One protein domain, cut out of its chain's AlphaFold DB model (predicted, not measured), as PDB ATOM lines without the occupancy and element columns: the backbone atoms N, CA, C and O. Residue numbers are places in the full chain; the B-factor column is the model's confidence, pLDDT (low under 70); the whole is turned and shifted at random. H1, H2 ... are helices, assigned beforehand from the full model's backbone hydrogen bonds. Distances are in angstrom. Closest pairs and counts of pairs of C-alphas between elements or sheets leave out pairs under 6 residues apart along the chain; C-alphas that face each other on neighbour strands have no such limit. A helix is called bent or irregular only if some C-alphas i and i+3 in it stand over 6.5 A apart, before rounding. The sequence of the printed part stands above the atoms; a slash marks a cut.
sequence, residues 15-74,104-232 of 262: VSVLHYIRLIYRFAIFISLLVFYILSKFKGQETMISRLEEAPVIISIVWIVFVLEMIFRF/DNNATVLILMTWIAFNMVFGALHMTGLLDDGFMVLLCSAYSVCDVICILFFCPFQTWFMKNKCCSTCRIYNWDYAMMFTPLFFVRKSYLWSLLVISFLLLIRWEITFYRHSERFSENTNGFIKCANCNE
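This is residues 15 to 74 and 104 to 232 of the 262 residues of an uncharacterized protein of Lachnospiraceae bacterium JC7 (UniProt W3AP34). Five helices stand side by side along the long axis in a curved row, H1, H5, H7, H8 and H3, which is open between H3 and H1; H4 packs on the outside of the row along H7. Short H2 lies at one end, while short H6, beside the first turns of H4, and the long tail of residues 213 to 232 lie toward the other. The 189 printed residues include eight named helices, H1 to H8 in chain order, and no named strand: the class is all helix. The whole is compact, with a radius of gyration of the C-alphas of 17.9 A, yet elongated, spanning 58 by 34 by 27 A.

H1, residues 15 to 42, touches H5, residues 133 to 152, at a shallow tilt of 26 degrees, opposite ways; their closest C-alphas, of Phe 30 and Ser 141, are 5.4 A apart. H2, residues 48 to 53, touches H5 about perpendicular, at 88 degrees, with C-alphas 48 and 134 closest at 5.1 A. H3, residues 56 to 72, touches H8, residues 190 to 212, with residues 63 to 70 alone, the same way at a shallow tilt of 8 degrees; Val 67 and Leu 195 have the closest C-alphas, 6.6 A. H1 and H3 are apart. H4, residues 105 to 127, touches H7, residues 171 to 186, the same way at a shallow tilt of 15 degrees, closest at C-alphas 123 and 186, 6.3 A. H5 touches H7 opposite ways at a shallow tilt of 12 degrees, with C-alphas 143 and 180 closest at 5.1 A. H6, residues 156 to 162, touches H4 at a steep tilt of 47 degrees, with C-alphas 161 and 107 closest at 5.7 A. H7 and H8 form a helical hairpin at a shallow tilt of 27 degrees, closest at C-alphas 178 and 199, 4.8 A. Every O i to N i+4 pair is within hydrogen-bond range in H1, H2, H3 and H4; the counts are 15 of 16 in H5, 2 of 3 in H6, 18 of 19 in H8 and 4 of 12 in H7, where 8 of 13 O i to N i+3 pairs are within range.

H1 begins at C-alpha 15, (32.374, 40.967, 14.888), and is 40.4 A long. H3 measures 23.9 A, H4 32.4 A, H5 29.4 A and H7 26.7 A. H7 is irregular, with C-alphas 171 and 174 7.6 A apart, and has a kink of 43 degrees near residue 178; H6 is only just irregular, with C-alphas 159 and 162 6.54 A apart. H8, 32.6 A long, ends at C-alpha 212, (17.267, 18.930, 8.550).

The farthest C-alphas, of Gly 44 and Thr 221, are 58.8 A apart. Residues 75 to 103 are not printed, and C-alphas 74 and 104 stand 25.7 A apart across the cut. Of the links printed whole, H6 to H7 is short and the others are tight. The mean pLDDT of the printed part is 89.0, and residues 45 to 46 are under 70.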
ATOM      1  N   VAL A  15      33.105  41.346  16.106       83.12
ATOM      2  CA  VAL A  15      32.374  40.967  14.888       83.12
ATOM      3  C   VAL A  15      32.108  42.190  14.004       83.12
ATOM      4  O   VAL A  15      32.407  42.174  12.814       83.12
ATOM      5  N   SER A  16      31.627  43.296  14.585       81.12
ATOM      6  CA  SER A  16      31.404  44.534  13.830       81.12
ATOM      7  C   SER A  16      32.710  45.101  13.269       81.12
ATOM      8  O   SER A  16      32.743  45.503  12.110       81.12
ATOM      9  N   VAL A  17      33.794  45.097  14.054       85.56
ATOM     10  CA  VAL A  17      35.127  45.518  13.581       85.56
ATOM     11  C   VAL A  17      35.580  44.659  12.401       85.56
ATOM     12  O   VAL A  17      36.048  45.207  11.407       85.56
ATOM     13  N   LEU A  18      35.387  43.338  12.463       87.12
ATOM     14  CA  LEU A  18      35.727  42.436  11.363       87.12
ATOM     15  C   LEU A  18      34.932  42.760  10.088       87.12
ATOM     16  O   LEU A  18      35.514  42.795   9.006       87.12
ATOM     17  N   HIS A  19      33.637  43.065  10.198       87.38
ATOM     18  CA  HIS A  19      32.840  43.513   9.052       87.38
ATOM     19  C   HIS A  19      33.327  44.852   8.474       87.38
ATOM     20  O   HIS A  19      33.348  45.003   7.256       87.38
ATOM     21  N   TYR A  20      33.777  45.801   9.301       89.38
ATOM     22  CA  TYR A  20      34.381  47.046   8.807       89.38
ATOM     23  C   TYR A  20      35.725  46.817   8.113       89.38
ATOM     24  O   TYR A  20      35.961  47.390   7.054       89.38
ATOM     25  N   ILE A  21      36.587  45.957   8.663       91.44
ATOM     26  CA  ILE A  21      37.843  45.561   8.008       91.44
ATOM     27  C   ILE A  21      37.534  44.925   6.647       91.44
ATOM     28  O   ILE A  21      38.142  45.307   5.647       91.44
ATOM     29  N   ARG A  22      36.537  44.025   6.600       92.19
ATOM     30  CA  ARG A  22      36.028  43.425   5.358       92.19
ATOM     31  C   ARG A  22      35.573  44.467   4.352       92.19
ATOM     32  O   ARG A  22      35.987  44.414   3.200       92.19
ATOM     33  N   LEU A  23      34.790  45.447   4.792       93.12
ATOM     34  CA  LEU A  23      34.342  46.530   3.927       93.12
ATOM     35  C   LEU A  23      35.521  47.310   3.337       93.12
ATOM     36  O   LEU A  23      35.545  47.539   2.134       93.12
ATOM     37  N   ILE A  24      36.497  47.700   4.163       94.56
ATOM     38  CA  ILE A  24      37.632  48.524   3.728       94.56
ATOM     39  C   ILE A  24      38.454  47.797   2.663       94.56
ATOM     40  O   ILE A  24      38.705  48.370   1.603       94.56
ATOM     41  N   TYR A  25      38.854  46.543   2.909       94.25
ATOM     42  CA  TYR A  25      39.690  45.838   1.936       94.25
ATOM     43  C   TYR A  25      38.907  45.503   0.658       94.25
ATOM     44  O   TYR A  25      39.449  45.665  -0.433       94.25
ATOM     45  N   ARG A  26      37.631  45.089   0.752       95.19
ATOM     46  CA  ARG A  26      36.811  44.780  -0.434       95.19
ATOM     47  C   ARG A  26      36.529  46.027  -1.262       95.19
ATOM     48  O   ARG A  26      36.580  45.970  -2.486       95.19
ATOM     49  N   PHE A  27      36.310  47.166  -0.607       96.00
ATOM     50  CA  PHE A  27      36.178  48.452  -1.282       96.00
ATOM     51  C   PHE A  27      37.479  48.855  -1.986       96.00
ATOM     52  O   PHE A  27      37.441  49.267  -3.142       96.00
ATOM     53  N   ALA A  28      38.637  48.669  -1.344       94.81
ATOM     54  CA  ALA A  28      39.934  48.927  -1.968       94.81
ATOM     55  C   ALA A  28      40.181  48.032  -3.197       94.81
ATOM     56  O   ALA A  28      40.636  48.529  -4.229       94.81
ATOM     57  N   ILE A  29      39.828  46.742  -3.119       93.25
ATOM     58  CA  ILE A  29      39.872  45.817  -4.262       93.25
ATOM     59  C   ILE A  29      38.949  46.317  -5.377       93.25
ATOM     60  O   ILE A  29      39.400  46.472  -6.508       93.25
ATOM     61  N   PHE A  30      37.693  46.638  -5.061       95.38
ATOM     62  CA  PHE A  30      36.717  47.114  -6.042       95.38
ATOM     63  C   PHE A  30      37.183  48.377  -6.771       95.38
ATOM     64  O   PHE A  30      37.168  48.409  -7.999       95.38
ATOM     65  N   ILE A  31      37.650  49.396  -6.042       95.25
ATOM     66  CA  ILE A  31      38.150  50.638  -6.647       95.25
ATOM     67  C   ILE A  31      39.380  50.365  -7.514       95.25
ATOM     68  O   ILE A  31      39.471  50.896  -8.619       95.25
ATOM     69  N   SER A  32      40.291  49.502  -7.062       91.62
ATOM     70  CA  SER A  32      41.475  49.130  -7.841       91.62
ATOM     71  C   SER A  32      41.089  48.438  -9.152       91.62
ATOM     72  O   SER A  32      41.572  48.828 -10.213       91.62
ATOM     73  N   LEU A  33      40.174  47.461  -9.102       91.94
ATOM     74  CA  LEU A  33      39.670  46.762 -10.290       91.94
ATOM     75  C   LEU A  33      38.901  47.707 -11.219       91.94
ATOM     76  O   LEU A  33      39.067  47.622 -12.430       91.94
ATOM     77  N   LEU A  34      38.108  48.634 -10.672       93.19
ATOM     78  CA  LEU A  34      37.357  49.623 -11.444       93.19
ATOM     79  C   LEU A  34      38.290  50.570 -12.203       93.19
ATOM     80  O   LEU A  34      38.144  50.744 -13.412       93.19
ATOM     81  N   VAL A  35      39.270  51.159 -11.510       91.44
ATOM     82  CA  VAL A  35      40.277  52.035 -12.128       91.44
ATOM     83  C   VAL A  35      41.041  51.269 -13.202       91.44
ATOM     84  O   VAL A  35      41.219  51.767 -14.312       91.44
ATOM     85  N   PHE A  36      41.445  50.035 -12.906       88.19
ATOM     86  CA  PHE A  36      42.180  49.202 -13.847       88.19
ATOM     87  C   PHE A  36      41.359  48.836 -15.091       88.19
ATOM     88  O   PHE A  36      41.868  48.914 -16.212       88.19
ATOM     89  N   TYR A  37      40.082  48.500 -14.909       89.75
ATOM     90  CA  TYR A  37      39.140  48.221 -15.989       89.75
ATOM     91  C   TYR A  37      38.957  49.440 -16.902       89.75
ATOM     92  O   TYR A  37      39.119  49.333 -18.118       89.75
ATOM     93  N   ILE A  38      38.710  50.617 -16.315       90.44
ATOM     94  CA  ILE A  38      38.541  51.878 -17.046       90.44
ATOM     95  C   ILE A  38      39.810  52.210 -17.842       90.44
ATOM     96  O   ILE A  38      39.733  52.457 -19.044       90.44
ATOM     97  N   LEU A  39      40.987  52.162 -17.210       88.88
ATOM     98  CA  LEU A  39      42.259  52.455 -17.879       88.88
ATOM     99  C   LEU A  39      42.560  51.484 -19.027       88.88
ATOM    100  O   LEU A  39      43.082  51.912 -20.055       88.88
ATOM    101  N   SER A  40      42.233  50.200 -18.868       85.44
ATOM    102  CA  SER A  40      42.455  49.188 -19.909       85.44
ATOM    103  C   SER A  40      41.539  49.425 -21.113       85.44
ATOM    104  O   SER A  40      42.012  49.405 -22.250       85.44
ATOM    105  N   LYS A  41      40.264  49.770 -20.872       85.38
ATOM    106  CA  LYS A  41      39.319  50.159 -21.930       85.38
ATOM    107  C   LYS A  41      39.746  51.438 -22.653       85.38
ATOM    108  O   LYS A  41      39.731  51.462 -23.877       85.38
ATOM    109  N   PHE A  42      40.172  52.473 -21.925       85.75
ATOM    110  CA  PHE A  42      40.620  53.737 -22.530       85.75
ATOM    111  C   PHE A  42      41.874  53.584 -23.392       85.75
ATOM    112  O   PHE A  42      41.995  54.252 -24.414       85.75
ATOM    113  N   LYS A  43      42.815  52.721 -22.995       83.38
ATOM    114  CA  LYS A  43      44.061  52.502 -23.743       83.38
ATOM    115  C   LYS A  43      43.905  51.554 -24.936       83.38
ATOM    116  O   LYS A  43      44.894  51.317 -25.622       83.38
ATOM    117  N   GLY A  44      42.712  50.988 -25.161       74.12
ATOM    118  CA  GLY A  44      42.484  49.971 -26.195       74.12
ATOM    119  C   GLY A  44      43.370  48.730 -26.027       74.12
ATOM    120  O   GLY A  44      43.658  48.046 -27.003       74.12
ATOM    121  N   GLN A  45      43.863  48.492 -24.809       66.81
ATOM    122  CA  GLN A  45      44.765  47.388 -24.490       66.81
ATOM    123  C   GLN A  45      43.978  46.089 -24.303       66.81
ATOM    124  O   GLN A  45      42.746  46.096 -24.252       66.81
ATOM    125  N   GLU A  46      44.702  44.971 -24.197       65.00
ATOM    126  CA  GLU A  46      44.103  43.669 -23.925       65.00
ATOM    127  C   GLU A  46      43.156  43.679 -22.714       65.00
ATOM    128  O   GLU A  46      43.214  44.540 -21.829       65.00
ATOM    129  N   THR A  47      42.274  42.678 -22.685       75.88
ATOM    130  CA  THR A  47      41.275  42.494 -21.632       75.88
ATOM    131  C   THR A  47      41.887  42.596 -20.234       75.88
ATOM    132  O   THR A  47      42.963  42.073 -19.962       75.88
ATOM    133  N   MET A  48      41.160  43.226 -19.312       81.50
ATOM    134  CA  MET A  48      41.560  43.400 -17.908       81.50
ATOM    135  C   MET A  48      42.103  42.108 -17.262       81.50
ATOM    136  O   MET A  48      43.016  42.166 -16.441       81.50
ATOM    137  N   ILE A  49      41.547  40.948 -17.626       81.38
ATOM    138  CA  ILE A  49      41.967  39.655 -17.082       81.38
ATOM    139  C   ILE A  49      43.376  39.269 -17.526       81.38
ATOM    140  O   ILE A  49      44.136  38.823 -16.672       81.38
ATOM    141  N   SER A  50      43.756  39.455 -18.795       80.69
ATOM    142  CA  SER A  50      45.086  39.028 -19.257       80.69
ATOM    143  C   SER A  50      46.193  39.768 -18.511       80.69
ATOM    144  O   SER A  50      47.131  39.157 -18.008       80.69
ATOM    145  N   ARG A  51      46.010  41.068 -18.277       78.62
ATOM    146  CA  ARG A  51      46.944  41.851 -17.462       78.62
ATOM    147  C   ARG A  51      46.917  41.502 -15.974       78.62
ATOM    148  O   ARG A  51      47.918  41.661 -15.285       78.62
ATOM    149  N   LEU A  52      45.778  41.059 -15.441       79.75
ATOM    150  CA  LEU A  52      45.727  40.565 -14.066       79.75
ATOM    151  C   LEU A  52      46.513  39.249 -13.941       79.75
ATOM    152  O   LEU A  52      47.173  39.026 -12.928       79.75
ATOM    153  N   GLU A  53      46.484  38.411 -14.981       84.56
ATOM    154  CA  GLU A  53      47.258  37.168 -15.074       84.56
ATOM    155  C   GLU A  53      48.776  37.415 -15.166       84.56
ATOM    156  O   GLU A  53      49.544  36.582 -14.689       84.56
ATOM    157  N   GLU A  54      49.220  38.583 -15.646       83.69
ATOM    158  CA  GLU A  54      50.627  39.023 -15.558       83.69
ATOM    159  C   GLU A  54      51.086  39.273 -14.108       83.69
ATOM    160  O   GLU A  54      52.284  39.258 -13.819       83.69
ATOM    161  N   ALA A  55      50.149  39.468 -13.172       83.56
ATOM    162  CA  ALA A  55      50.410  39.675 -11.748       83.56
ATOM    163  C   ALA A  55      49.882  38.500 -10.891       83.56
ATOM    164  O   ALA A  55      49.020  38.691 -10.021       83.56
ATOM    165  N   PRO A  56      50.423  37.274 -11.054       85.88
ATOM    166  CA  PRO A  56      49.873  36.059 -10.444       85.88
ATOM    167  C   PRO A  56      49.888  36.091  -8.911       85.88
ATOM    168  O   PRO A  56      49.050  35.462  -8.262       85.88
ATOM    169  N   VAL A  57      50.804  36.859  -8.315       87.06
ATOM    170  CA  VAL A  57      50.895  37.043  -6.862       87.06
ATOM    171  C   VAL A  57      49.638  37.718  -6.312       87.06
ATOM    172  O   VAL A  57      49.091  37.267  -5.308       87.06
ATOM    173  N   ILE A  58      49.134  38.759  -6.983       85.88
ATOM    174  CA  ILE A  58      47.948  39.501  -6.532       85.88
ATOM    175  C   ILE A  58      46.711  38.608  -6.619       85.88
ATOM    176  O   ILE A  58      45.956  38.522  -5.650       85.88
ATOM    177  N   ILE A  59      46.540  37.892  -7.739       88.25
ATOM    178  CA  ILE A  59      45.452  36.917  -7.906       88.25
ATOM    179  C   ILE A  59      45.503  35.882  -6.786       88.25
ATOM    180  O   ILE A  59      44.490  35.634  -6.136       88.25
ATOM    181  N   SER A  60      46.682  35.310  -6.533       89.12
ATOM    182  CA  SER A  60      46.859  34.263  -5.526       89.12
ATOM    183  C   SER A  60      46.508  34.761  -4.127       89.12
ATOM    184  O   SER A  60      45.791  34.078  -3.404       89.12
ATOM    185  N   ILE A  61      46.939  35.970  -3.750       91.38
ATOM    186  CA  ILE A  61      46.610  36.561  -2.444       91.38
ATOM    187  C   ILE A  61      45.098  36.762  -2.304       91.38
ATOM    188  O   ILE A  61      44.513  36.313  -1.319       91.38
ATOM    189  N   VAL A  62      44.453  37.400  -3.286       91.19
ATOM    190  CA  VAL A  62      43.002  37.661  -3.258       91.19
ATOM    191  C   VAL A  62      42.220  36.350  -3.196       91.19
ATOM    192  O   VAL A  62      41.300  36.205  -2.391       91.19
ATOM    193  N   TRP A  63      42.619  35.373  -4.007       94.56
ATOM    194  CA  TRP A  63      42.018  34.047  -4.033       94.56
ATOM    195  C   TRP A  63      42.154  33.337  -2.683       94.56
ATOM    196  O   TRP A  63      41.147  32.884  -2.140       94.56
ATOM    197  N   ILE A  64      43.359  33.303  -2.098       95.00
ATOM    198  CA  ILE A  64      43.609  32.687  -0.786       95.00
ATOM    199  C   ILE A  64      42.735  33.345   0.281       95.00
ATOM    200  O   ILE A  64      42.121  32.636   1.074       95.00
ATOM    201  N   VAL A  65      42.637  34.677   0.295       94.12
ATOM    202  CA  VAL A  65      41.806  35.403   1.268       94.12
ATOM    203  C   VAL A  65      40.354  34.934   1.196       94.12
ATOM    204  O   VAL A  65      39.800  34.524   2.217       94.12
ATOM    205  N   PHE A  66      39.744  34.918   0.008       94.75
ATOM    206  CA  PHE A  66      38.352  34.490  -0.137       94.75
ATOM    207  C   PHE A  66      38.145  32.998   0.140       94.75
ATOM    208  O   PHE A  66      37.153  32.626   0.770       94.75
ATOM    209  N   VAL A  67      39.074  32.137  -0.285       95.69
ATOM    210  CA  VAL A  67      39.024  30.701   0.016       95.69
ATOM    211  C   VAL A  67      39.080  30.469   1.518       95.69
ATOM    212  O   VAL A  67      38.239  29.747   2.045       95.69
ATOM    213  N   LEU A  68      40.013  31.107   2.227       93.94
ATOM    214  CA  LEU A  68      40.115  30.988   3.678       93.94
ATOM    215  C   LEU A  68      38.856  31.516   4.369       93.94
ATOM    216  O   LEU A  68      38.322  30.832   5.241       93.94
ATOM    217  N   GLU A  69      38.332  32.676   3.960       92.69
ATOM    218  CA  GLU A  69      37.079  33.202   4.511       92.69
ATOM    219  C   GLU A  69      35.909  32.218   4.330       92.69
ATOM    220  O   GLU A  69      35.120  32.033   5.257       92.69
ATOM    221  N   MET A  70      35.800  31.564   3.169       94.62
ATOM    222  CA  MET A  70      34.780  30.543   2.924       94.62
ATOM    223  C   MET A  70      35.028  29.263   3.733       94.62
ATOM    224  O   MET A  70      34.096  28.733   4.339       94.62
ATOM    225  N   ILE A  71      36.273  28.781   3.805       92.88
ATOM    226  CA  ILE A  71      36.640  27.585   4.576       92.88
ATOM    227  C   ILE A  71      36.303  27.776   6.056       92.88
ATOM    228  O   ILE A  71      35.686  26.901   6.665       92.88
ATOM    229  N   PHE A  72      36.626  28.934   6.636       90.81
ATOM    230  CA  PHE A  72      36.313  29.215   8.037       90.81
ATOM    231  C   PHE A  72      34.810  29.190   8.336       90.81
ATOM    232  O   PHE A  72      34.431  28.891   9.466       90.81
ATOM    233  N   ARG A  73      33.937  29.409   7.342       89.75
ATOM    234  CA  ARG A  73      32.480  29.289   7.525       89.75
ATOM    235  C   ARG A  73      31.966  27.860   7.624       89.75
ATOM    236  O   ARG A  73      30.839  27.669   8.077       89.75
ATOM    237  N   PHE A  74      32.761  26.852   7.268       88.75
ATOM    238  CA  PHE A  74      32.403  25.455   7.532       88.75
ATOM    239  C   PHE A  74      32.543  25.077   9.010       88.75
ATOM    240  O   PHE A  74      31.997  24.048   9.424       88.75
ATOM    241  N   ASP A 104       8.792  33.573   5.767       75.25
ATOM    242  CA  ASP A 104       8.108  33.244   4.527       75.25
ATOM    243  C   ASP A 104       9.030  32.618   3.460       75.25
ATOM    244  O   ASP A 104       9.990  33.225   2.963       75.25
ATOM    245  N   ASN A 105       8.706  31.378   3.088       81.75
ATOM    246  CA  ASN A 105       9.373  30.666   2.006       81.75
ATOM    247  C   ASN A 105       9.162  31.374   0.662       81.75
ATOM    248  O   ASN A 105      10.081  31.387  -0.155       81.75
ATOM    249  N   ASN A 106       8.015  32.025   0.451       86.06
ATOM    250  CA  ASN A 106       7.710  32.716  -0.801       86.06
ATOM    251  C   ASN A 106       8.633  33.920  -1.002       86.06
ATOM    252  O   ASN A 106       9.158  34.114  -2.097       86.06
ATOM    253  N   ALA A 107       8.910  34.682   0.061       87.88
ATOM    254  CA  ALA A 107       9.874  35.780   0.010       87.88
ATOM    255  C   ALA A 107      11.285  35.277  -0.334       87.88
ATOM    256  O   ALA A 107      11.985  35.890  -1.139       87.88
ATOM    257  N   THR A 108      11.688  34.128   0.219       88.19
ATOM    258  CA  THR A 108      12.988  33.509  -0.094       88.19
ATOM    259  C   THR A 108      13.072  33.093  -1.565       88.19
ATOM    260  O   THR A 108      14.066  33.383  -2.230       88.19
ATOM    261  N   VAL A 109      12.020  32.462  -2.095       90.31
ATOM    262  CA  VAL A 109      11.939  32.071  -3.513       90.31
ATOM    263  C   VAL A 109      11.939  33.299  -4.424       90.31
ATOM    264  O   VAL A 109      12.642  33.308  -5.429       90.31
ATOM    265  N   LEU A 110      11.229  34.370  -4.065       91.81
ATOM    266  CA  LEU A 110      11.226  35.615  -4.834       91.81
ATOM    267  C   LEU A 110      12.627  36.240  -4.924       91.81
ATOM    268  O   LEU A 110      13.034  36.696  -5.994       91.81
ATOM    269  N   ILE A 111      13.386  36.228  -3.824       91.94
ATOM    270  CA  ILE A 111      14.774  36.707  -3.812       91.94
ATOM    271  C   ILE A 111      15.658  35.820  -4.691       91.94
ATOM    272  O   ILE A 111      16.441  36.351  -5.476       91.94
ATOM    273  N   LEU A 112      15.505  34.493  -4.611       92.75
ATOM    274  CA  LEU A 112      16.216  33.547  -5.475       92.75
ATOM    275  C   LEU A 112      15.937  33.826  -6.958       92.75
ATOM    276  O   LEU A 112      16.871  33.982  -7.738       92.75
ATOM    277  N   MET A 113      14.665  33.957  -7.337       94.06
ATOM    278  CA  MET A 113      14.262  34.234  -8.718       94.06
ATOM    279  C   MET A 113      14.802  35.576  -9.210       94.06
ATOM    280  O   MET A 113      15.336  35.652 -10.312       94.06
ATOM    281  N   THR A 114      14.722  36.621  -8.381       93.19
ATOM    282  CA  THR A 114      15.260  37.950  -8.711       93.19
ATOM    283  C   THR A 114      16.775  37.897  -8.901       93.19
ATOM    284  O   THR A 114      17.300  38.463  -9.856       93.19
ATOM    285  N   TRP A 115      17.486  37.184  -8.027       94.31
ATOM    286  CA  TRP A 115      18.934  37.004  -8.112       94.31
ATOM    287  C   TRP A 115      19.353  36.254  -9.383       94.31
ATOM    288  O   TRP A 115      20.262  36.712 -10.082       94.31
ATOM    289  N   ILE A 116      18.676  35.153  -9.724       95.00
ATOM    290  CA  ILE A 116      18.952  34.394 -10.953       95.00
ATOM    291  C   ILE A 116      18.623  35.251 -12.183       95.00
ATOM    292  O   ILE A 116      19.467  35.382 -13.066       95.00
ATOM    293  N   ALA A 117      17.451  35.894 -12.226       95.50
ATOM    294  CA  ALA A 117      17.043  36.765 -13.331       95.50
ATOM    295  C   ALA A 117      18.043  37.901 -13.573       95.50
ATOM    296  O   ALA A 117      18.462  38.127 -14.707       95.50
ATOM    297  N   PHE A 118      18.485  38.569 -12.507       94.50
ATOM    298  CA  PHE A 118      19.461  39.648 -12.598       94.50
ATOM    299  C   PHE A 118      20.795  39.162 -13.179       94.50
ATOM    300  O   PHE A 118      21.315  39.775 -14.108       94.50
ATOM    301  N   ASN A 119      21.322  38.022 -12.715       95.50
ATOM    302  CA  ASN A 119      22.567  37.470 -13.264       95.50
ATOM    303  C   ASN A 119      22.404  36.928 -14.689       95.50
ATOM    304  O   ASN A 119      23.346  37.030 -15.470       95.50
ATOM    305  N   MET A 120      21.229  36.410 -15.059       94.69
ATOM    306  CA  MET A 120      20.951  35.989 -16.437       94.69
ATOM    307  C   MET A 120      21.012  37.162 -17.418       94.69
ATOM    308  O   MET A 120      21.524  36.983 -18.518       94.69
ATOM    309  N   VAL A 121      20.571  38.363 -17.024       95.75
ATOM    310  CA  VAL A 121      20.705  39.568 -17.864       95.75
ATOM    311  C   VAL A 121      22.177  39.879 -18.139       95.75
ATOM    312  O   VAL A 121      22.567  40.020 -19.295       95.75
ATOM    313  N   PHE A 122      23.020  39.929 -17.103       95.38
ATOM    314  CA  PHE A 122      24.456  40.176 -17.281       95.38
ATOM    315  C   PHE A 122      25.145  39.059 -18.067       95.38
ATOM    316  O   PHE A 122      25.944  39.346 -18.957       95.38
ATOM    317  N   GLY A 123      24.796  37.802 -17.794       93.94
ATOM    318  CA  GLY A 123      25.279  36.650 -18.546       93.94
ATOM    319  C   GLY A 123      24.932  36.728 -20.030       93.94
ATOM    320  O   GLY A 123      25.804  36.540 -20.870       93.94
ATOM    321  N   ALA A 124      23.691  37.086 -20.370       94.44
ATOM    322  CA  ALA A 124      23.269  37.263 -21.756       94.44
ATOM    323  C   ALA A 124      24.070  38.373 -22.457       94.44
ATOM    324  O   ALA A 124      24.565  38.159 -23.560       94.44
ATOM    325  N   LEU A 125      24.270  39.521 -21.798       94.62
ATOM    326  CA  LEU A 125      25.074  40.629 -22.334       94.62
ATOM    327  C   LEU A 125      26.558  40.260 -22.533       94.62
ATOM    328  O   LEU A 125      27.228  40.793 -23.419       94.62
ATOM    329  N   HIS A 126      27.087  39.348 -21.719       94.06
ATOM    330  CA  HIS A 126      28.435  38.800 -21.892       94.06
ATOM    331  C   HIS A 126      28.518  37.800 -23.035       94.06
ATOM    332  O   HIS A 126      29.429  37.881 -23.853       94.06
ATOM    333  N   MET A 127      27.515  36.935 -23.181       91.19
ATOM    334  CA  MET A 127      27.436  36.006 -24.308       91.19
ATOM    335  C   MET A 127      27.300  36.722 -25.658       91.19
ATOM    336  O   MET A 127      27.807  36.218 -26.658       91.19
ATOM    337  N   THR A 128      26.676  37.905 -25.708       92.94
ATOM    338  CA  THR A 128      26.649  38.748 -26.917       92.94
ATOM    339  C   THR A 128      27.965  39.494 -27.171       92.94
ATOM    340  O   THR A 128      28.066  40.220 -28.155       92.94
ATOM    341  N   GLY A 129      28.959  39.367 -26.286       87.88
ATOM    342  CA  GLY A 129      30.250  40.055 -26.373       87.88
ATOM    343  C   GLY A 129      30.207  41.542 -26.010       87.88
ATOM    344  O   GLY A 129      31.202  42.240 -26.193       87.88
ATOM    345  N   LEU A 130      29.076  42.045 -25.495       88.12
ATOM    346  CA  LEU A 130      28.949  43.448 -25.081       88.12
ATOM    347  C   LEU A 130      29.709  43.704 -23.774       88.12
ATOM    348  O   LEU A 130      30.290  44.772 -23.580       88.12
ATOM    349  N   LEU A 131      29.703  42.712 -22.883       90.75
ATOM    350  CA  LEU A 131      30.477  42.694 -21.648       90.75
ATOM    351  C   LEU A 131      31.615  41.686 -21.790       90.75
ATOM    352  O   LEU A 131      31.404  40.581 -22.279       90.75
ATOM    353  N   ASP A 132      32.810  42.056 -21.342       90.25
ATOM    354  CA  ASP A 132      33.958  41.154 -21.310       90.25
ATOM    355  C   ASP A 132      34.079  40.443 -19.952       90.25
ATOM    356  O   ASP A 132      33.371  40.742 -18.986       90.25
ATOM    357  N   ASP A 133      35.004  39.487 -19.862       90.81
ATOM    358  CA  ASP A 133      35.254  38.756 -18.617       90.81
ATOM    359  C   ASP A 133      35.690  39.693 -17.472       90.81
ATOM    360  O   ASP A 133      35.377  39.455 -16.304       90.81
ATOM    361  N   GLY A 134      36.393  40.785 -17.803       90.62
ATOM    362  CA  GLY A 134      36.821  41.801 -16.841       90.62
ATOM    363  C   GLY A 134      35.637  42.470 -16.146       90.62
ATOM    364  O   GLY A 134      35.638  42.623 -14.923       90.62
ATOM    365  N   PHE A 135      34.588  42.788 -16.904       92.44
ATOM    366  CA  PHE A 135      33.348  43.313 -16.350       92.44
ATOM    367  C   PHE A 135      32.679  42.324 -15.386       92.44
ATOM    368  O   PHE A 135      32.184  42.738 -14.340       92.44
ATOM    369  N   MET A 136      32.702  41.017 -15.672       94.00
ATOM    370  CA  MET A 136      32.144  40.006 -14.757       94.00
ATOM    371  C   MET A 136      32.908  39.922 -13.434       94.00
ATOM    372  O   MET A 136      32.297  39.815 -12.367       94.00
ATOM    373  N   VAL A 137      34.238  40.038 -13.476       93.06
ATOM    374  CA  VAL A 137      35.071  40.129 -12.266       93.06
ATOM    375  C   VAL A 137      34.764  41.412 -11.487       93.06
ATOM    376  O   VAL A 137      34.635  41.379 -10.261       93.06
ATOM    377  N   LEU A 138      34.584  42.538 -12.182       93.81
ATOM    378  CA  LEU A 138      34.196  43.805 -11.566       93.81
ATOM    379  C   LEU A 138      32.809  43.720 -10.908       93.81
ATOM    380  O   LEU A 138      32.639  44.199  -9.787       93.81
ATOM    381  N   LEU A 139      31.843  43.064 -11.556       95.25
ATOM    382  CA  LEU A 139      30.501  42.828 -11.022       95.25
ATOM    383  C   LEU A 139      30.541  41.952  -9.759       95.25
ATOM    384  O   LEU A 139      29.924  42.300  -8.753       95.25
ATOM    385  N   CYS A 140      31.332  40.874  -9.771       95.12
ATOM    386  CA  CYS A 140      31.596  40.050  -8.588       95.12
ATOM    387  C   CYS A 140      32.176  40.892  -7.438       95.12
ATOM    388  O   CYS A 140      31.729  40.799  -6.292       95.12
ATOM    389  N   SER A 141      33.152  41.756  -7.734       94.31
ATOM    390  CA  SER A 141      33.732  42.650  -6.729       94.31
ATOM    391  C   SER A 141      32.723  43.684  -6.222       94.31
ATOM    392  O   SER A 141      32.743  43.997  -5.032       94.31
ATOM    393  N   ALA A 142      31.825  44.187  -7.071       95.50
ATOM    394  CA  ALA A 142      30.761  45.103  -6.666       95.50
ATOM    395  C   ALA A 142      29.793  44.421  -5.689       95.50
ATOM    396  O   ALA A 142      29.480  44.980  -4.637       95.50
ATOM    397  N   TYR A 143      29.385  43.179  -5.974       95.19
ATOM    398  CA  TYR A 143      28.564  42.390  -5.051       95.19
ATOM    399  C   TYR A 143      29.255  42.185  -3.698       95.19
ATOM    400  O   TYR A 143      28.593  42.317  -2.672       95.19
ATOM    401  N   SER A 144      30.576  41.962  -3.693       94.44
ATOM    402  CA  SER A 144      31.385  41.795  -2.470       94.44
ATOM    403  C   SER A 144      31.470  43.039  -1.576       94.44
ATOM    404  O   SER A 144      31.902  42.963  -0.426       94.44
ATOM    405  N   VAL A 145      31.134  44.212  -2.107       95.00
ATOM    406  CA  VAL A 145      31.058  45.455  -1.332       95.00
ATOM    407  C   VAL A 145      29.618  45.674  -0.882       95.00
ATOM    408  O   VAL A 145      29.362  45.994   0.282       95.00
ATOM    409  N   CYS A 146      28.666  45.466  -1.794       92.56
ATOM    410  CA  CYS A 146      27.241  45.610  -1.532       92.56
ATOM    411  C   CYS A 146      26.743  44.678  -0.416       92.56
ATOM    412  O   CYS A 146      25.935  45.121   0.401       92.56
ATOM    413  N   ASP A 147      27.217  43.431  -0.329       89.44
ATOM    414  CA  ASP A 147      26.840  42.487   0.736       89.44
ATOM    415  C   ASP A 147      27.230  43.010   2.134       89.44
ATOM    416  O   ASP A 147      26.395  43.062   3.043       89.44
ATOM    417  N   VAL A 148      28.462  43.495   2.301       89.44
ATOM    418  CA  VAL A 148      28.962  44.032   3.570       89.44
ATOM    419  C   VAL A 148      28.261  45.345   3.909       89.44
ATOM    420  O   VAL A 148      27.889  45.556   5.067       89.44
ATOM    421  N   ILE A 149      28.001  46.204   2.915       89.25
ATOM    422  CA  ILE A 149      27.185  47.413   3.097       89.25
ATOM    423  C   ILE A 149      25.780  47.040   3.586       89.25
ATOM    424  O   ILE A 149      25.274  47.655   4.531       89.25
ATOM    425  N   CYS A 150      25.167  46.002   3.011       87.69
ATOM    426  CA  CYS A 150      23.852  45.525   3.431       87.69
ATOM    427  C   CYS A 150      23.851  45.054   4.890       87.69
ATOM    428  O   CYS A 150      22.931  45.355   5.667       87.69
ATOM    429  N   ILE A 151      24.903  44.338   5.291       84.50
ATOM    430  CA  ILE A 151      25.068  43.853   6.661       84.50
ATOM    431  C   ILE A 151      25.287  45.018   7.630       84.50
ATOM    432  O   ILE A 151      24.616  45.050   8.658       84.50
ATOM    433  N   LEU A 152      26.142  45.993   7.314       82.31
ATOM    434  CA  LEU A 152      26.520  47.077   8.231       82.31
ATOM    435  C   LEU A 152      25.497  48.214   8.316       82.31
ATOM    436  O   LEU A 152      25.211  48.693   9.416       82.31
ATOM    437  N   PHE A 153      24.929  48.631   7.185       81.75
ATOM    438  CA  PHE A 153      24.129  49.853   7.086       81.75
ATOM    439  C   PHE A 153      22.651  49.546   6.854       81.75
ATOM    440  O   PHE A 153      21.838  49.737   7.759       81.75
ATOM    441  N   PHE A 154      22.300  49.016   5.681       81.94
ATOM    442  CA  PHE A 154      20.908  48.826   5.274       81.94
ATOM    443  C   PHE A 154      20.759  47.656   4.302       81.94
ATOM    444  O   PHE A 154      21.349  47.670   3.228       81.94
ATOM    445  N   CYS A 155      19.937  46.665   4.658       84.38
ATOM    446  CA  CYS A 155      19.680  45.507   3.808       84.38
ATOM    447  C   CYS A 155      18.296  45.639   3.141       84.38
ATOM    448  O   CYS A 155      17.278  45.539   3.844       84.38
ATOM    449  N   PRO A 156      18.230  45.805   1.806       84.56
ATOM    450  CA  PRO A 156      16.958  45.908   1.094       84.56
ATOM    451  C   PRO A 156      16.163  44.600   1.183       84.56
ATOM    452  O   PRO A 156      14.952  44.628   1.383       84.56
ATOM    453  N   PHE A 157      16.841  43.446   1.162       83.44
ATOM    454  CA  PHE A 157      16.196  42.137   1.296       83.44
ATOM    455  C   PHE A 157      15.469  41.968   2.631       83.44
ATOM    456  O   PHE A 157      14.348  41.465   2.682       83.44
ATOM    457  N   GLN A 158      16.084  42.422   3.723       82.62
ATOM    458  CA  GLN A 158      15.468  42.347   5.043       82.62
ATOM    459  C   GLN A 158      14.304  43.333   5.188       82.62
ATOM    460  O   GLN A 158      13.305  42.971   5.801       82.62
ATOM    461  N   THR A 159      14.412  44.543   4.637       80.31
ATOM    462  CA  THR A 159      13.389  45.587   4.823       80.31
ATOM    463  C   THR A 159      12.181  45.394   3.911       80.31
ATOM    464  O   THR A 159      11.046  45.536   4.362       80.31
ATOM    465  N   TRP A 160      12.404  45.060   2.641       83.00
ATOM    466  CA  TRP A 160      11.337  45.006   1.640       83.00
ATOM    467  C   TRP A 160      10.709  43.621   1.506       83.00
ATOM    468  O   TRP A 160       9.492  43.525   1.366       83.00
ATOM    469  N   PHE A 161      11.511  42.556   1.600       82.00
ATOM    470  CA  PHE A 161      11.051  41.195   1.314       82.00
ATOM    471  C   PHE A 161      10.803  40.393   2.594       82.00
ATOM    472  O   PHE A 161       9.670  40.028   2.884       82.00
ATOM    473  N   MET A 162      11.845  40.161   3.398       79.94
ATOM    474  CA  MET A 162      11.758  39.256   4.554       79.94
ATOM    475  C   MET A 162      11.048  39.878   5.766       79.94
ATOM    476  O   MET A 162      10.540  39.154   6.613       79.94
ATOM    477  N   LYS A 163      11.045  41.215   5.880       79.38
ATOM    478  CA  LYS A 163      10.459  41.995   6.993       79.38
ATOM    479  C   LYS A 163      10.933  41.557   8.390       79.38
ATOM    480  O   LYS A 163      10.220  41.674   9.385       79.38
ATOM    481  N   ASN A 164      12.174  41.082   8.478       76.94
ATOM    482  CA  ASN A 164      12.751  40.550   9.713       76.94
ATOM    483  C   ASN A 164      13.236  41.649  10.654       76.94
ATOM    484  O   ASN A 164      13.667  42.708  10.214       76.94
ATOM    485  N   LYS A 165      13.271  41.364  11.960       74.25
ATOM    486  CA  LYS A 165      13.819  42.294  12.964       74.25
ATOM    487  C   LYS A 165      15.349  42.408  12.897       74.25
ATOM    488  O   LYS A 165      15.900  43.464  13.207       74.25
ATOM    489  N   CYS A 166      16.039  41.326  12.527       77.56
ATOM    490  CA  CYS A 166      17.499  41.244  12.528       77.56
ATOM    491  C   CYS A 166      18.035  40.416  11.350       77.56
ATOM    492  O   CYS A 166      17.406  39.457  10.903       77.56
ATOM    493  N   CYS A 167      19.243  40.741  10.882       78.06
ATOM    494  CA  CYS A 167      19.959  39.942   9.884       78.06
ATOM    495  C   CYS A 167      20.310  38.538  10.407       78.06
ATOM    496  O   CYS A 167      20.320  37.596   9.620       78.06
ATOM    497  N   SER A 168      20.520  38.367  11.721       81.31
ATOM    498  CA  SER A 168      20.851  37.061  12.314       81.31
ATOM    499  C   SER A 168      19.749  36.020  12.115       81.31
ATOM    500  O   SER A 168      20.020  34.823  12.015       81.31
ATOM    501  N   THR A 169      18.498  36.462  12.012       83.88
ATOM    502  CA  THR A 169      17.346  35.561  11.906       83.88
ATOM    503  C   THR A 169      16.913  35.356  10.461       83.88
ATOM    504  O   THR A 169      16.208  34.403  10.167       83.88
ATOM    505  N   CYS A 170      17.488  36.121   9.529       85.50
ATOM    506  CA  CYS A 170      17.261  35.995   8.095       85.50
ATOM    507  C   CYS A 170      17.743  34.651   7.519       85.50
ATOM    508  O   CYS A 170      18.883  34.242   7.757       85.50
ATOM    509  N   ARG A 171      16.894  33.971   6.736       87.31
ATOM    510  CA  ARG A 171      17.220  32.693   6.071       87.31
ATOM    511  C   ARG A 171      18.371  32.821   5.072       87.31
ATOM    512  O   ARG A 171      19.284  32.002   5.094       87.31
ATOM    513  N   ILE A 172      18.360  33.876   4.262       87.81
ATOM    514  CA  ILE A 172      19.331  34.093   3.178       87.81
ATOM    515  C   ILE A 172      20.662  34.700   3.649       87.81
ATOM    516  O   ILE A 172      21.472  35.120   2.834       87.81
ATOM    517  N   TYR A 173      20.901  34.797   4.963       86.88
ATOM    518  CA  TYR A 173      22.097  35.467   5.485       86.88
ATOM    519  C   TYR A 173      23.404  34.835   4.977       86.88
ATOM    520  O   TYR A 173      24.345  35.551   4.669       86.88
ATOM    521  N   ASN A 174      23.445  33.504   4.847       89.00
ATOM    522  CA  ASN A 174      24.626  32.773   4.380       89.00
ATOM    523  C   ASN A 174      24.603  32.482   2.863       89.00
ATOM    524  O   ASN A 174      25.321  31.599   2.399       89.00
ATOM    525  N   TRP A 175      23.741  33.163   2.096       91.69
ATOM    526  CA  TRP A 175      23.738  33.100   0.626       91.69
ATOM    527  C   TRP A 175      24.733  34.084  -0.004       91.69
ATOM    528  O   TRP A 175      24.977  34.030  -1.206       91.69
ATOM    529  N   ASP A 176      25.304  34.976   0.802       89.94
ATOM    530  CA  ASP A 176      26.192  36.065   0.403       89.94
ATOM    531  C   ASP A 176      27.338  35.630  -0.520       89.94
ATOM    532  O   ASP A 176      27.466  36.195  -1.601       89.94
ATOM    533  N   TYR A 177      28.119  34.598  -0.180       93.31
ATOM    534  CA  TYR A 177      29.219  34.165  -1.054       93.31
ATOM    535  C   TYR A 177      28.740  33.580  -2.380       93.31
ATOM    536  O   TYR A 177      29.343  33.860  -3.415       93.31
ATOM    537  N   ALA A 178      27.659  32.799  -2.370       95.06
ATOM    538  CA  ALA A 178      27.100  32.263  -3.606       95.06
ATOM    539  C   ALA A 178      26.600  33.405  -4.502       95.06
ATOM    540  O   ALA A 178      26.944  33.466  -5.682       95.06
ATOM    541  N   MET A 179      25.871  34.367  -3.925       94.12
ATOM    542  CA  MET A 179      25.422  35.575  -4.622       94.12
ATOM    543  C   MET A 179      26.591  36.380  -5.182       94.12
ATOM    544  O   MET A 179      26.555  36.764  -6.349       94.12
ATOM    545  N   MET A 180      27.636  36.577  -4.380       94.69
ATOM    546  CA  MET A 180      28.830  37.331  -4.741       94.69
ATOM    547  C   MET A 180      29.562  36.724  -5.937       94.69
ATOM    548  O   MET A 180      29.904  37.452  -6.863       94.69
ATOM    549  N   PHE A 181      29.776  35.405  -5.938       95.94
ATOM    550  CA  PHE A 181      30.568  34.736  -6.969       95.94
ATOM    551  C   PHE A 181      29.770  34.311  -8.206       95.94
ATOM    552  O   PHE A 181      30.385  33.985  -9.214       95.94
ATOM    553  N   THR A 182      28.435  34.370  -8.197       95.19
ATOM    554  CA  THR A 182      27.593  33.962  -9.346       95.19
ATOM    555  C   THR A 182      27.994  34.557 -10.700       95.19
ATOM    556  O   THR A 182      27.999  33.794 -11.667       95.19
ATOM    557  N   PRO A 183      28.382  35.847 -10.818       94.31
ATOM    558  CA  PRO A 183      28.830  36.403 -12.099       94.31
ATOM    559  C   PRO A 183      29.984  35.621 -12.740       94.31
ATOM    560  O   PRO A 183      30.115  35.589 -13.961       94.31
ATOM    561  N   LEU A 184      30.805  34.945 -11.930       93.06
ATOM    562  CA  LEU A 184      31.954  34.172 -12.399       93.06
ATOM    563  C   LEU A 184      31.567  32.894 -13.150       93.06
ATOM    564  O   LEU A 184      32.420  32.329 -13.826       93.06
ATOM    565  N   PHE A 185      30.304  32.456 -13.085       93.75
ATOM    566  CA  PHE A 185      29.814  31.309 -13.856       93.75
ATOM    567  C   PHE A 185      30.061  31.477 -15.365       93.75
ATOM    568  O   PHE A 185      30.338  30.505 -16.065       93.75
ATOM    569  N   PHE A 186      30.017  32.716 -15.865       91.56
ATOM    570  CA  PHE A 186      30.212  33.026 -17.282       91.56
ATOM    571  C   PHE A 186      31.691  33.146 -17.689       91.56
ATOM    572  O   PHE A 186      32.006  33.102 -18.878       91.56
ATOM    573  N   VAL A 187      32.617  33.240 -16.726       90.12
ATOM    574  CA  VAL A 187      34.051  33.430 -16.990       90.12
ATOM    575  C   VAL A 187      34.779  32.086 -16.988       90.12
ATOM    576  O   VAL A 187      34.753  31.344 -16.008       90.12
ATOM    577  N   ARG A 188      35.491  31.760 -18.071       87.38
ATOM    578  CA  ARG A 188      36.148  30.450 -18.259       87.38
ATOM    579  C   ARG A 188      37.567  30.396 -17.678       87.38
ATOM    580  O   ARG A 188      38.516  30.052 -18.378       87.38
ATOM    581  N   LYS A 189      37.731  30.737 -16.396       90.06
ATOM    582  CA  LYS A 189      39.030  30.669 -15.694       90.06
ATOM    583  C   LYS A 189      38.954  29.760 -14.468       90.06
ATOM    584  O   LYS A 189      38.102  29.947 -13.600       90.06
ATOM    585  N   SER A 190      39.873  28.799 -14.363       89.06
ATOM    586  CA  SER A 190      39.811  27.720 -13.362       89.06
ATOM    587  C   SER A 190      39.840  28.214 -11.911       89.06
ATOM    588  O   SER A 190      39.091  27.715 -11.075       89.06
ATOM    589  N   TYR A 191      40.660  29.225 -11.604       89.56
ATOM    590  CA  TYR A 191      40.761  29.783 -10.250       89.56
ATOM    591  C   TYR A 191      39.493  30.546  -9.824       89.56
ATOM    592  O   TYR A 191      39.160  30.588  -8.642       89.56
ATOM    593  N   LEU A 192      38.752  31.122 -10.778       92.38
ATOM    594  CA  LEU A 192      37.454  31.755 -10.524       92.38
ATOM    595  C   LEU A 192      36.373  30.693 -10.290       92.38
ATOM    596  O   LEU A 192      35.572  30.810  -9.362       92.38
ATOM    597  N   TRP A 193      36.406  29.610 -11.068       94.31
ATOM    598  CA  TRP A 193      35.511  28.469 -10.884       94.31
ATOM    599  C   TRP A 193      35.707  27.766  -9.544       94.31
ATOM    600  O   TRP A 193      34.729  27.333  -8.940       94.31
ATOM    601  N   SER A 194      36.931  27.685  -9.019       95.06
ATOM    602  CA  SER A 194      37.133  27.095  -7.692       95.06
ATOM    603  C   SER A 194      36.458  27.921  -6.587       95.06
ATOM    604  O   SER A 194      35.870  27.343  -5.675       95.06
ATOM    605  N   LEU A 195      36.486  29.261  -6.675       95.44
ATOM    606  CA  LEU A 195      35.763  30.142  -5.745       95.44
ATOM    607  C   LEU A 195      34.252  29.915  -5.842       95.44
ATOM    608  O   LEU A 195      33.581  29.742  -4.823       95.44
ATOM    609  N   LEU A 196      33.744  29.846  -7.074       95.62
ATOM    610  CA  LEU A 196      32.344  29.564  -7.360       95.62
ATOM    611  C   LEU A 196      31.907  28.238  -6.723       95.62
ATOM    612  O   LEU A 196      30.954  28.215  -5.946       95.62
ATOM    613  N   VAL A 197      32.638  27.151  -6.969       95.75
ATOM    614  CA  VAL A 197      32.319  25.818  -6.436       95.75
ATOM    615  C   VAL A 197      32.281  25.821  -4.908       95.75
ATOM    616  O   VAL A 197      31.300  25.359  -4.327       95.75
ATOM    617  N   ILE A 198      33.295  26.382  -4.238       96.06
ATOM    618  CA  ILE A 198      33.328  26.441  -2.766       96.06
ATOM    619  C   ILE A 198      32.130  27.238  -2.225       96.06
ATOM    620  O   ILE A 198      31.507  26.829  -1.242       96.06
ATOM    621  N   SER A 199      31.762  28.338  -2.887       96.19
ATOM    622  CA  SER A 199      30.621  29.163  -2.482       96.19
ATOM    623  C   SER A 199      29.281  28.423  -2.588       96.19
ATOM    624  O   SER A 199      28.459  28.496  -1.672       96.19
ATOM    625  N   PHE A 200      29.080  27.631  -3.647       95.94
ATOM    626  CA  PHE A 200      27.881  26.808  -3.803       95.94
ATOM    627  C   PHE A 200      27.861  25.626  -2.830       95.94
ATOM    628  O   PHE A 200      26.798  25.293  -2.312       95.94
ATOM    629  N   LEU A 201      29.013  25.032  -2.502       95.88
ATOM    630  CA  LEU A 201      29.093  24.003  -1.459       95.88
ATOM    631  C   LEU A 201      28.654  24.544  -0.089       95.88
ATOM    632  O   LEU A 201      27.936  23.853   0.641       95.88
ATOM    633  N   LEU A 202      29.026  25.785   0.251       94.56
ATOM    634  CA  LEU A 202      28.531  26.463   1.455       94.56
ATOM    635  C   LEU A 202      27.012  26.661   1.421       94.56
ATOM    636  O   LEU A 202      26.344  26.380   2.419       94.56
ATOM    637  N   LEU A 203      26.470  27.112   0.287       95.38
ATOM    638  CA  LEU A 203      25.030  27.305   0.105       95.38
ATOM    639  C   LEU A 203      24.258  25.985   0.243       95.38
ATOM    640  O   LEU A 203      23.282  25.915   0.988       95.38
ATOM    641  N   ILE A 204      24.717  24.920  -0.417       95.00
ATOM    642  CA  ILE A 204      24.094  23.592  -0.354       95.00
ATOM    643  C   ILE A 204      24.101  23.073   1.083       95.00
ATOM    644  O   ILE A 204      23.065  22.655   1.599       95.00
ATOM    645  N   ARG A 205      25.247  23.141   1.772       94.81
ATOM    646  CA  ARG A 205      25.348  22.740   3.181       94.81
ATOM    647  C   ARG A 205      24.384  23.529   4.067       94.81
ATOM    648  O   ARG A 205      23.768  22.951   4.967       94.81
ATOM    649  N   TRP A 206      24.280  24.836   3.839       94.06
ATOM    650  CA  TRP A 206      23.374  25.710   4.573       94.06
ATOM    651  C   TRP A 206      21.915  25.291   4.390       94.06
ATOM    652  O   TRP A 206      21.228  25.075   5.386       94.06
ATOM    653  N   GLU A 207      21.469  25.097   3.146       93.88
ATOM    654  CA  GLU A 207      20.098  24.668   2.849       93.88
ATOM    655  C   GLU A 207      19.809  23.266   3.406       93.88
ATOM    656  O   GLU A 207      18.784  23.069   4.053       93.88
ATOM    657  N   ILE A 208      20.736  22.307   3.279       93.62
ATOM    658  CA  ILE A 208      20.595  20.977   3.903       93.62
ATOM    659  C   ILE A 208      20.411  21.109   5.419       93.62
ATOM    660  O   ILE A 208      19.553  20.449   6.006       93.62
ATOM    661  N   THR A 209      21.206  21.962   6.068       92.25
ATOM    662  CA  THR A 209      21.110  22.174   7.518       92.25
ATOM    663  C   THR A 209      19.800  22.852   7.896       92.25
ATOM    664  O   THR A 209      19.206  22.488   8.904       92.25
ATOM    665  N   PHE A 210      19.325  23.791   7.085       91.50
ATOM    666  CA  PHE A 210      18.032  24.435   7.273       91.50
ATOM    667  C   PHE A 210      16.875  23.430   7.202       91.50
ATOM    668  O   PHE A 210      16.029  23.428   8.092       91.50
ATOM    669  N   TYR A 211      16.861  22.532   6.213       90.56
ATOM    670  CA  TYR A 211      15.801  21.526   6.093       90.56
ATOM    671  C   TYR A 211      15.882  20.441   7.174       90.56
ATOM    672  O   TYR A 211      14.854  20.031   7.705       90.56
ATOM    673  N   ARG A 212      17.089  19.981   7.530       91.50
ATOM    674  CA  ARG A 212      17.267  18.930   8.550       91.50
ATOM    675  C   ARG A 212      17.120  19.434   9.982       91.50
ATOM    676  O   ARG A 212      16.746  18.654  10.850       91.50
ATOM    677  N   HIS A 213      17.467  20.696  10.227       91.31
ATOM    678  CA  HIS A 213      17.554  21.300  11.556       91.31
ATOM    679  C   HIS A 213      16.915  22.689  11.592       91.31
ATOM    680  O   HIS A 213      17.523  23.686  12.004       91.31
ATOM    681  N   SER A 214      15.675  22.748  11.120       88.31
ATOM    682  CA  SER A 214      14.895  23.976  10.990       88.31
ATOM    683  C   SER A 214      14.669  24.678  12.346       88.31
ATOM    684  O   SER A 214      14.647  25.910  12.425       88.31
ATOM    685  N   GLU A 215      14.683  23.918  13.449       89.88
ATOM    686  CA  GLU A 215      14.621  24.402  14.833       89.88
ATOM    687  C   GLU A 215      15.783  25.327  15.215       89.88
ATOM    688  O   GLU A 215      15.669  26.129  16.143       89.88
ATOM    689  N   ARG A 216      16.917  25.262  14.512       90.25
ATOM    690  CA  ARG A 216      18.061  26.144  14.792       90.25
ATOM    691  C   ARG A 216      17.874  27.548  14.222       90.25
ATOM    692  O   ARG A 216      18.547  28.482  14.661       90.25
ATOM    693  N   PHE A 217      16.972  27.698  13.254       89.31
ATOM    694  CA  PHE A 217      16.751  28.932  12.502       89.31
ATOM    695  C   PHE A 217      15.580  29.767  13.035       89.31
ATOM    696  O   PHE A 217      15.474  30.937  12.671       89.31
ATOM    697  N   SER A 218      14.746  29.197  13.907       87.62
ATOM    698  CA  SER A 218      13.612  29.877  14.540       87.62
ATOM    699  C   SER A 218      14.019  30.557  15.853       87.62
ATOM    700  O   SER A 218      14.672  29.961  16.713       87.62
ATOM    701  N   GLU A 219      13.611  31.820  16.023       86.69
ATOM    702  CA  GLU A 219      13.822  32.577  17.269       86.69
ATOM    703  C   GLU A 219      13.093  31.942  18.456       86.69
ATOM    704  O   GLU A 219      13.546  32.088  19.592       86.69
ATOM    705  N   ASN A 220      11.986  31.237  18.213       86.44
ATOM    706  CA  ASN A 220      11.198  30.620  19.273       86.44
ATOM    707  C   ASN A 220      11.959  29.475  19.919       86.44
ATOM    708  O   ASN A 220      12.054  29.454  21.142       86.44
ATOM    709  N   THR A 221      12.546  28.597  19.105       88.25
ATOM    710  CA  THR A 221      13.194  27.340  19.503       88.25
ATOM    711  C   THR A 221      14.688  27.495  19.800       88.25
ATOM    712  O   THR A 221      15.239  26.689  20.550       88.25
ATOM    713  N   ASN A 222      15.358  28.506  19.226       90.50
ATOM    714  CA  ASN A 222      16.785  28.770  19.426       90.50
ATOM    715  C   ASN A 222      17.043  30.089  20.175       90.50
ATOM    716  O   ASN A 222      17.019  31.188  19.616       90.50
ATOM    717  N   GLY A 223      17.404  29.977  21.450       85.88
ATOM    718  CA  GLY A 223      17.737  31.095  22.323       85.88
ATOM    719  C   GLY A 223      18.989  31.865  21.901       85.88
ATOM    720  O   GLY A 223      19.115  33.031  22.264       85.88
ATOM    721  N   PHE A 224      19.897  31.272  21.121       87.38
ATOM    722  CA  PHE A 224      21.138  31.925  20.688       87.38
ATOM    723  C   PHE A 224      20.899  33.120  19.764       87.38
ATOM    724  O   PHE A 224      21.620  34.113  19.828       87.38
ATOM    725  N   ILE A 225      19.860  33.049  18.930       86.19
ATOM    726  CA  ILE A 225      19.517  34.117  17.984       86.19
ATOM    727  C   ILE A 225      18.535  35.143  18.565       86.19
ATOM    728  O   ILE A 225      18.276  36.160  17.920       86.19
ATOM    729  N   LYS A 226      18.030  34.930  19.793       85.00
ATOM    730  CA  LYS A 226      17.173  35.900  20.491       85.00
ATOM    731  C   LYS A 226      17.956  37.168  20.823       85.00
ATOM    732  O   LYS A 226      19.112  37.129  21.242       85.00
ATOM    733  N   CYS A 227      17.279  38.314  20.745       80.12
ATOM    734  CA  CYS A 227      17.881  39.614  21.050       80.12
ATOM    735  C   CYS A 227      18.487  39.688  22.466       80.12
ATOM    736  O   CYS A 227      19.487  40.379  22.656       80.12
ATOM    737  N   ALA A 228      17.919  38.967  23.442       78.69
ATOM    738  CA  ALA A 228      18.427  38.912  24.814       78.69
ATOM    739  C   ALA A 228      19.860  38.351  24.905       78.69
ATOM    740  O   ALA A 228      20.646  38.818  25.724       78.69
ATOM    741  N   ASN A 229      20.213  37.421  24.012       80.75
ATOM    742  CA  ASN A 229      21.512  36.747  23.974       80.75
ATOM    743  C   ASN A 229      22.426  37.286  22.856       80.75
ATOM    744  O   ASN A 229      23.470  36.708  22.557       80.75
ATOM    745  N   CYS A 230      22.047  38.399  22.215       77.50
ATOM    746  CA  CYS A 230      22.783  38.949  21.083       77.50
ATOM    747  C   CYS A 230      24.046  39.701  21.530       77.50
ATOM    748  O   CYS A 230      23.982  40.768  22.152       77.50
ATOM    749  N   ASN A 231      25.202  39.172  21.123       70.31
ATOM    750  CA  ASN A 231      26.512  39.762  21.405       70.31
ATOM    751  C   ASN A 231      26.924  40.861  20.414       70.31
ATOM    752  O   ASN A 231      27.740  41.708  20.761       70.31
ATOM    753  N   GLU A 232      26.373  40.866  19.196       70.19
ATOM    754  CA  GLU A 232      26.809  41.759  18.112       70.19
ATOM    755  C   GLU A 232      26.133  43.141  18.168       70.19
ATOM    756  O   GLU A 232      26.744  44.152  17.829       70.19
TER     757      GLU A 232